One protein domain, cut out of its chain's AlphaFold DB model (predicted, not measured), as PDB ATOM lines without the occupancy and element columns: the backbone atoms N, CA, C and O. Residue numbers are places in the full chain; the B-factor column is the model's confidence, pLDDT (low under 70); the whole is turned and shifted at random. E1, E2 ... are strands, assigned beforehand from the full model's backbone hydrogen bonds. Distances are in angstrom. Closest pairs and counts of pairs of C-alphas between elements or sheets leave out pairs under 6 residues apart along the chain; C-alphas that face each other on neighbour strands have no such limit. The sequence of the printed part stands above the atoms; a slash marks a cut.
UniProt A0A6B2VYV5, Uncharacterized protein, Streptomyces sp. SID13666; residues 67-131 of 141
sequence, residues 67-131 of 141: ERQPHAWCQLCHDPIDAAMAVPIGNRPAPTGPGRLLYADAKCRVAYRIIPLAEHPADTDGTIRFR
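Overview. This is residues 67 to 131 of the 141 residues of an uncharacterized protein of Streptomyces sp. SID13666 (UniProt A0A6B2VYV5). There is little regular structure: one two-stranded hairpin, E1 and E2, runs through the middle, with loops, residues 67 to 85, on E2's side and a longer looping stretch, residues 106 to 131, on E1's side. The printed part has 65 residues, no named helix and two strands, E1 then E2, antiparallel; the class is all strand, with 14 residues in named elements. It is compact, radius of gyration of the C-alphas 11.5 A, spanning 29 by 26 by 17 A.

Along the chain. E1, residues 86 to 92, begins at C-alpha 86 (11.394, 13.174, 45.638) and is 15.8 A long. E2, residues 99 to 105, is 20.0 A long and ends at C-alpha 105 (10.902, 13.353, 40.185).

Arrangement. E1 and E2 form a hairpin with a short link, their directions at 145 degrees. C-alphas 91 and 101 face each other at 4.5 A. N 89 and O 102 are within hydrogen-bond range at 2.8 A, as are N 102 and O 90 at 2.8 A.

Size, cuts and confidence. The two C-alphas farthest apart, of Thr 96 and Arg 109, are 32.7 A apart. The printed part has no cut. Its mean pLDDT is 74.9; 20 residues are under 70, among them 67 to 72 and 94 to 98.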
ATOM      1  N   GLU A  67      23.678  12.567  53.494       51.84
ATOM      2  CA  GLU A  67      23.062  13.839  53.850       51.84
ATOM      3  C   GLU A  67      21.688  13.959  53.165       51.84
ATOM      4  O   GLU A  67      21.588  14.027  51.935       51.84
ATOM      5  N   ARG A  68      20.607  13.973  53.958       54.31
ATOM      6  CA  ARG A  68      19.269  14.365  53.494       54.31
ATOM      7  C   ARG A  68      19.231  15.891  53.380       54.31
ATOM      8  O   ARG A  68      18.564  16.557  54.162       54.31
ATOM      9  N   GLN A  69      20.008  16.465  52.462       55.22
ATOM     10  CA  GLN A  69      19.836  17.881  52.115       55.22
ATOM     11  C   GLN A  69      18.424  18.089  51.561       55.22
ATOM     12  O   GLN A  69      17.916  17.180  50.933       55.22
ATOM     13  N   PRO A  70      17.763  19.237  51.714       54.44
ATOM     14  CA  PRO A  70      16.524  19.501  50.987       54.44
ATOM     15  C   PRO A  70      16.837  19.555  49.481       54.44
ATOM     16  O   PRO A  70      17.439  20.503  48.983       54.44
ATOM     17  N   HIS A  71      16.526  18.485  48.753       59.09
ATOM     18  CA  HIS A  71      16.784  18.382  47.316       59.09
ATOM     19  C   HIS A  71      15.823  19.318  46.595       59.09
ATOM     20  O   HIS A  71      14.619  19.087  46.610       59.09
ATOM     21  N   ALA A  72      16.350  20.359  45.959       64.75
ATOM     22  CA  ALA A  72      15.533  21.215  45.120       64.75
ATOM     23  C   ALA A  72      15.381  20.656  43.702       64.75
ATOM     24  O   ALA A  72      14.500  21.155  43.025       64.75
ATOM     25  N   TRP A  73      16.192  19.676  43.242       77.56
ATOM     26  CA  TRP A  73      16.309  19.300  41.815       77.56
ATOM     27  C   TRP A  73      16.479  17.791  41.537       77.56
ATOM     28  O   TRP A  73      17.043  17.048  42.342       77.56
ATOM     29  N   CYS A  74      16.043  17.357  40.351       82.94
ATOM     30  CA  CYS A  74      16.126  15.992  39.831       82.94
ATOM     31  C   CYS A  74      17.527  15.646  39.329       82.94
ATOM     32  O   CYS A  74      18.103  16.376  38.532       82.94
ATOM     33  N   GLN A  75      18.064  14.482  39.701       84.62
ATOM     34  CA  GLN A  75      19.398  14.046  39.270       84.62
ATOM     35  C   GLN A  75      19.495  13.769  37.758       84.62
ATOM     36  O   GLN A  75      20.602  13.667  37.234       84.62
ATOM     37  N   LEU A  76      18.367  13.609  37.061       82.75
ATOM     38  CA  LEU A  76      18.361  13.275  35.637       82.75
ATOM     39  C   LEU A  76      18.022  14.451  34.729       82.75
ATOM     40  O   LEU A  76      18.772  14.722  33.798       82.75
ATOM     41  N   CYS A  77      16.900  15.131  34.972       79.50
ATOM     42  CA  CYS A  77      16.508  16.286  34.160       79.50
ATOM     43  C   CYS A  77      16.976  17.625  34.740       79.50
ATOM     44  O   CYS A  77      16.852  18.633  34.060       79.50
ATOM     45  N   HIS A  78      17.512  17.648  35.966       82.12
ATOM     46  CA  HIS A  78      17.872  18.869  36.700       82.12
ATOM     47  C   HIS A  78      16.715  19.856  36.929       82.12
ATOM     48  O   HIS A  78      16.949  20.959  37.420       82.12
ATOM     49  N   ASP A  79      15.470  19.447  36.665       80.94
ATOM     50  CA  ASP A  79      14.288  20.235  37.003       80.94
ATOM     51  C   ASP A  79      14.042  20.246  38.509       80.94
ATOM     52  O   ASP A  79      14.369  19.263  39.191       80.94
ATOM     53  N   PRO A  80      13.414  21.308  39.038       81.31
ATOM     54  CA  PRO A  80      13.052  21.338  40.433       81.31
ATOM     55  C   PRO A  80      12.088  20.217  40.838       81.31
ATOM     56  O   PRO A  80      11.138  19.929  40.112       81.31
ATOM     57  N   ILE A  81      12.299  19.615  42.010       77.25
ATOM     58  CA  ILE A  81      11.394  18.614  42.588       77.25
ATOM     59  C   ILE A  81      10.807  19.159  43.883       77.25
ATOM     60  O   ILE A  81      11.516  19.724  44.715       77.25
ATOM     61  N   ASP A  82       9.515  18.924  44.077       75.06
ATOM     62  CA  ASP A  82       8.910  18.963  45.401       75.06
ATOM     63  C   ASP A  82       9.546  17.890  46.305       75.06
ATOM     64  O   ASP A  82       9.553  16.703  45.973       75.06
ATOM     65  N   ALA A  83      10.051  18.295  47.471       72.88
ATOM     66  CA  ALA A  83      10.647  17.390  48.448       72.88
ATOM     67  C   ALA A  83       9.695  16.251  48.865       72.88
ATOM     68  O   ALA A  83      10.164  15.149  49.146       72.88
ATOM     69  N   ALA A  84       8.376  16.479  48.860       76.50
ATOM     70  CA  ALA A  84       7.380  15.448  49.157       76.50
ATOM     71  C   ALA A  84       7.260  14.380  48.052       76.50
ATOM     72  O   ALA A  84       6.796  13.272  48.313       76.50
ATOM     73  N   MET A  85       7.690  14.701  46.829       75.25
ATOM     74  CA  MET A  85       7.606  13.838  45.644       75.25
ATOM     75  C   MET A  85       8.971  13.271  45.222       75.25
ATOM     76  O   MET A  85       9.057  12.533  44.239       75.25
ATOM     77  N   ALA A  86      10.041  13.613  45.941       79.94
ATOM     78  CA  ALA A  86      11.394  13.174  45.638       79.94
ATOM     79  C   ALA A  86      11.568  11.682  45.963       79.94
ATOM     80  O   ALA A  86      11.527  11.267  47.122       79.94
ATOM     81  N   VAL A  87      11.818  10.868  44.935       81.50
ATOM     82  CA  VAL A  87      12.063   9.429  45.090       81.50
ATOM     83  C   VAL A  87      13.570   9.174  45.123       81.50
ATOM     84  O   VAL A  87      14.250   9.536  44.159       81.50
ATOM     85  N   PRO A  88      14.125   8.542  46.176       84.12
ATOM     86  CA  PRO A  88      15.527   8.144  46.190       84.12
ATOM     87  C   PRO A  88      15.792   7.059  45.144       84.12
ATOM     88  O   PRO A  88      15.119   6.029  45.118       84.12
ATOM     89  N   ILE A  89      16.803   7.271  44.310       85.62
ATOM     90  CA  ILE A  89      17.160   6.388  43.189       85.62
ATOM     91  C   ILE A  89      18.595   5.862  43.248       85.62
ATOM     92  O   ILE A  89      19.023   5.105  42.385       85.62
ATOM     93  N   GLY A  90      19.375   6.311  44.225       84.44
ATOM     94  CA  GLY A  90      20.773   5.935  44.341       84.44
ATOM     95  C   GLY A  90      21.515   6.768  45.369       84.44
ATOM     96  O   GLY A  90      20.941   7.655  45.999       84.44
ATOM     97  N   ASN A  91      22.811   6.511  45.487       81.12
ATOM     98  CA  ASN A  91      23.745   7.275  46.299       81.12
ATOM     99  C   ASN A  91      24.942   7.711  45.446       81.12
ATOM    100  O   ASN A  91      25.453   6.944  44.634       81.12
ATOM    101  N   ARG A  92      25.426   8.936  45.657       79.31
ATOM    102  CA  ARG A  92      26.738   9.397  45.196       79.31
ATOM    103  C   ARG A  92      27.718   9.314  46.370       79.31
ATOM    104  O   ARG A  92      27.500  10.009  47.367       79.31
ATOM    105  N   PRO A  93      28.786   8.505  46.279       72.31
ATOM    106  CA  PRO A  93      29.815   8.477  47.309       72.31
ATOM    107  C   PRO A  93      30.561   9.817  47.354       72.31
ATOM    108  O   PRO A  93      30.754  10.471  46.327       72.31
ATOM    109  N   ALA A  94      30.975  10.221  48.553       68.44
ATOM    110  CA  ALA A  94      31.875  11.348  48.765       68.44
ATOM    111  C   ALA A  94      33.273  10.813  49.135       68.44
ATOM    112  O   ALA A  94      33.347   9.817  49.861       68.44
ATOM    113  N   PRO A  95      34.367  11.451  48.676       66.69
ATOM    114  CA  PRO A  95      35.728  11.061  49.058       66.69
ATOM    115  C   PRO A  95      35.964  11.142  50.571       66.69
ATOM    116  O   PRO A  95      36.697  10.337  51.135       66.69
ATOM    117  N   THR A  96      35.326  12.111  51.229       62.81
ATOM    118  CA  THR A  96      35.349  12.315  52.678       62.81
ATOM    119  C   THR A  96      33.940  12.663  53.165       62.81
ATOM    120  O   THR A  96      33.183  13.335  52.464       62.81
ATOM    121  N   GLY A  97      33.574  12.202  54.364       63.34
ATOM    122  CA  GLY A  97      32.264  12.482  54.963       63.34
ATOM    123  C   GLY A  97      31.108  11.608  54.443       63.34
ATOM    124  O   GLY A  97      31.334  10.588  53.782       63.34
ATOM    125  N   PRO A  98      29.856  11.956  54.801       63.38
ATOM    126  CA  PRO A  98      28.680  11.216  54.363       63.38
ATOM    127  C   PRO A  98      28.492  11.347  52.845       63.38
ATOM    128  O   PRO A  98      28.744  12.398  52.257       63.38
ATOM    129  N   GLY A  99      28.035  10.271  52.199       70.69
ATOM    130  CA  GLY A  99      27.633  10.330  50.788       70.69
ATOM    131  C   GLY A  99      26.399  11.221  50.588       70.69
ATOM    132  O   GLY A  99      25.878  11.821  51.532       70.69
ATOM    133  N   ARG A 100      25.862  11.275  49.364       76.31
ATOM    134  CA  ARG A 100      24.618  12.014  49.060       76.31
ATOM    135  C   ARG A 100      23.585  11.131  48.366       76.31
ATOM    136  O   ARG A 100      23.938  10.392  47.454       76.31
ATOM    137  N   LEU A 101      22.319  11.224  48.776       80.19
ATOM    138  CA  LEU A 101      21.215  10.512  48.132       80.19
ATOM    139  C   LEU A 101      20.930  11.217  46.803       80.19
ATOM    140  O   LEU A 101      20.995  12.444  46.704       80.19
ATOM    141  N   LEU A 102      20.629  10.429  45.781       83.31
ATOM    142  CA  LEU A 102      20.237  10.892  44.458       83.31
ATOM    143  C   LEU A 102      18.730  10.729  44.316       83.31
ATOM    144  O   LEU A 102      18.192   9.692  44.704       83.31
ATOM    145  N   TYR A 103      18.064  11.733  43.747       83.75
ATOM    146  CA  TYR A 103      16.605  11.775  43.660       83.75
ATOM    147  C   TYR A 103      16.133  11.948  42.228       83.75
ATOM    148  O   TYR A 103      16.768  12.643  41.434       83.75
ATOM    149  N   ALA A 104      14.992  11.344  41.924       83.44
ATOM    150  CA  ALA A 104      14.235  11.622  40.718       83.44
ATOM    151  C   ALA A 104      12.840  12.140  41.066       83.44
ATOM    152  O   ALA A 104      12.250  11.749  42.075       83.44
ATOM    153  N   ASP A 105      12.319  13.003  40.196       76.75
ATOM    154  CA  ASP A 105      10.902  13.353  40.185       76.75
ATOM    155  C   ASP A 105      10.125  12.177  39.599       76.75
ATOM    156  O   ASP A 105      10.486  11.676  38.529       76.75
ATOM    157  N   ALA A 106       9.028  11.782  40.244       66.62
ATOM    158  CA  ALA A 106       8.074  10.820  39.702       66.62
ATOM    159  C   ALA A 106       7.572  11.202  38.290       66.62
ATOM    160  O   ALA A 106       7.219  10.319  37.508       66.62
ATOM    161  N   LYS A 107       7.568  12.496  37.936       67.25
ATOM    162  CA  LYS A 107       7.174  12.990  36.601       67.25
ATOM    163  C   LYS A 107       8.285  12.912  35.554       67.25
ATOM    164  O   LYS A 107       8.002  13.035  34.360       67.25
ATOM    165  N   CYS A 108       9.544  12.726  35.953       70.69
ATOM    166  CA  CYS A 108      10.640  12.621  35.000       70.69
ATOM    167  C   CYS A 108      10.418  11.370  34.135       70.69
ATOM    168  O   CYS A 108      10.351  10.256  34.652       70.69
ATOM    169  N   ARG A 109      10.348  11.518  32.804       61.50
ATOM    170  CA  ARG A 109      10.206  10.383  31.865       61.50
ATOM    171  C   ARG A 109      11.344   9.359  31.955       61.50
ATOM    172  O   ARG A 109      11.292   8.326  31.313       61.50
ATOM    173  N   VAL A 110      12.401   9.618  32.713       65.62
ATOM    174  CA  VAL A 110      13.420   8.599  32.969       65.62
ATOM    175  C   VAL A 110      13.169   7.883  34.303       65.62
ATOM    176  O   VAL A 110      13.541   6.722  34.433       65.62
ATOM    177  N   ALA A 111      12.447   8.496  35.250       63.03
ATOM    178  CA  ALA A 111      12.143   7.917  36.561       63.03
ATOM    179  C   ALA A 111      11.364   6.603  36.482       63.03
ATOM    180  O   ALA A 111      11.647   5.693  37.252       63.03
ATOM    181  N   TYR A 112      10.460   6.439  35.510       69.81
ATOM    182  CA  TYR A 112       9.734   5.171  35.357       69.81
ATOM    183  C   TYR A 112      10.628   4.012  34.899       69.81
ATOM    184  O   TYR A 112      10.296   2.848  35.120       69.81
ATOM    185  N   ARG A 113      11.771   4.313  34.271       77.81
ATOM    186  CA  ARG A 113      12.792   3.314  33.944       77.81
ATOM    187  C   ARG A 113      13.786   3.122  35.069       77.81
ATOM    188  O   ARG A 113      14.583   2.207  34.971       77.81
ATOM    189  N   ILE A 114      13.777   3.936  36.115       83.00
ATOM    190  CA  ILE A 114      14.689   3.766  37.239       83.00
ATOM    191  C   ILE A 114      14.089   2.778  38.235       83.00
ATOM    192  O   ILE A 114      12.872   2.684  38.418       83.00
ATOM    193  N   ILE A 115      14.961   2.003  38.864       85.19
ATOM    194  CA  ILE A 115      14.615   1.198  40.026       85.19
ATOM    195  C   ILE A 115      14.783   2.108  41.251       85.19
ATOM    196  O   ILE A 115      15.886   2.612  41.458       85.19
ATOM    197  N   PRO A 116      13.729   2.368  42.048       85.19
ATOM    198  CA  PRO A 116      13.874   3.091  43.309       85.19
ATOM    199  C   PRO A 116      14.947   2.445  44.189       85.19
ATOM    200  O   PRO A 116      15.076   1.223  44.202       85.19
ATOM    201  N   LEU A 117      15.673   3.235  44.983       83.19
ATOM    202  CA  LEU A 117      16.772   2.725  45.815       83.19
ATOM    203  C   LEU A 117      16.316   1.585  46.746       83.19
ATOM    204  O   LEU A 117      17.030   0.601  46.934       83.19
ATOM    205  N   ALA A 118      15.096   1.684  47.281       79.62
ATOM    206  CA  ALA A 118      14.479   0.654  48.119       79.62
ATOM    207  C   ALA A 118      14.239  -0.685  47.385       79.62
ATOM    208  O   ALA A 118      14.177  -1.729  48.026       79.62
ATOM    209  N   GLU A 119      14.135  -0.657  46.056       83.44
ATOM    210  CA  GLU A 119      13.902  -1.815  45.184       83.44
ATOM    211  C   GLU A 119      15.192  -2.346  44.537       83.44
ATOM    212  O   GLU A 119      15.145  -3.312  43.774       83.44
ATOM    213  N   HIS A 120      16.356  -1.746  44.809       81.88
ATOM    214  CA  HIS A 120      17.620  -2.259  44.279       81.88
ATOM    215  C   HIS A 120      17.864  -3.714  44.719       81.88
ATOM    216  O   HIS A 120      17.494  -4.079  45.838       81.88
ATOM    217  N   PRO A 121      18.553  -4.540  43.907       78.62
ATOM    218  CA  PRO A 121      19.033  -5.859  44.328       78.62
ATOM    219  C   PRO A 121      19.864  -5.826  45.628       78.62
ATOM    220  O   PRO A 121      20.302  -4.767  46.091       78.62
ATOM    221  N   ALA A 122      19.992  -6.976  46.293       67.19
ATOM    222  CA  ALA A 122      20.536  -7.058  47.659       67.19
ATOM    223  C   ALA A 122      22.048  -6.859  47.740       67.19
ATOM    224  O   ALA A 122      22.560  -6.450  48.771       67.19
ATOM    225  N   ASP A 123      22.721  -7.081  46.627       65.12
ATOM    226  CA  ASP A 123      24.158  -7.059  46.410       65.12
ATOM    227  C   ASP A 123      24.635  -5.757  45.740       65.12
ATOM    228  O   ASP A 123      25.674  -5.730  45.084       65.12
ATOM    229  N   THR A 124      23.869  -4.665  45.851       69.25
ATOM    230  CA  THR A 124      24.193  -3.410  45.149       69.25
ATOM    231  C   THR A 124      24.830  -2.357  46.043       69.25
ATOM    232  O   THR A 124      24.421  -2.137  47.177       69.25
ATOM    233  N   ASP A 125      25.755  -1.609  45.453       72.56
ATOM    234  CA  ASP A 125      26.459  -0.455  46.025       72.56
ATOM    235  C   ASP A 125      25.616   0.841  46.072       72.56
ATOM    236  O   ASP A 125      26.121   1.939  46.316       72.56
ATOM    237  N   GLY A 126      24.311   0.748  45.789       77.06
ATOM    238  CA  GLY A 126      23.423   1.907  45.712       77.06
ATOM    239  C   GLY A 126      23.621   2.796  44.477       77.06
ATOM    240  O   GLY A 126      23.065   3.893  44.449       77.06
ATOM    241  N   THR A 127      24.365   2.365  43.453       83.62
ATOM    242  CA  THR A 127      24.416   3.058  42.148       83.62
ATOM    243  C   THR A 127      23.051   3.080  41.459       83.62
ATOM    244  O   THR A 127      22.272   2.142  41.602       83.62
ATOM    245  N   ILE A 128      22.751   4.148  40.703       86.19
ATOM    246  CA  ILE A 128      21.479   4.273  39.965       86.19
ATOM    247  C   ILE A 128      21.339   3.102  38.990       86.19
ATOM    248  O   ILE A 128      22.239   2.845  38.188       86.19
ATOM    249  N   ARG A 129      20.184   2.431  39.017       84.06
ATOM    250  CA  ARG A 129      19.879   1.307  38.126       84.06
ATOM    251  C   ARG A 129      18.626   1.548  37.315       84.06
ATOM    252  O   ARG A 129      17.662   2.153  37.780       84.06
ATOM    253  N   PHE A 130      18.639   1.004  36.106       84.62
ATOM    254  CA  PHE A 130      17.524   1.081  35.180       84.62
ATOM    255  C   PHE A 130      16.882  -0.295  35.008       84.62
ATOM    256  O   PHE A 130      17.561  -1.319  34.947       84.62
ATOM    257  N   ARG A 131      15.556  -0.311  34.923       79.56
ATOM    258  CA  ARG A 131      14.748  -1.446  34.497       79.56
ATOM    259  C   ARG A 131      15.162  -1.811  33.071       79.56
ATOM    260  O   ARG A 131      15.260  -0.947  32.204       79.56
TER     261      ARG A 131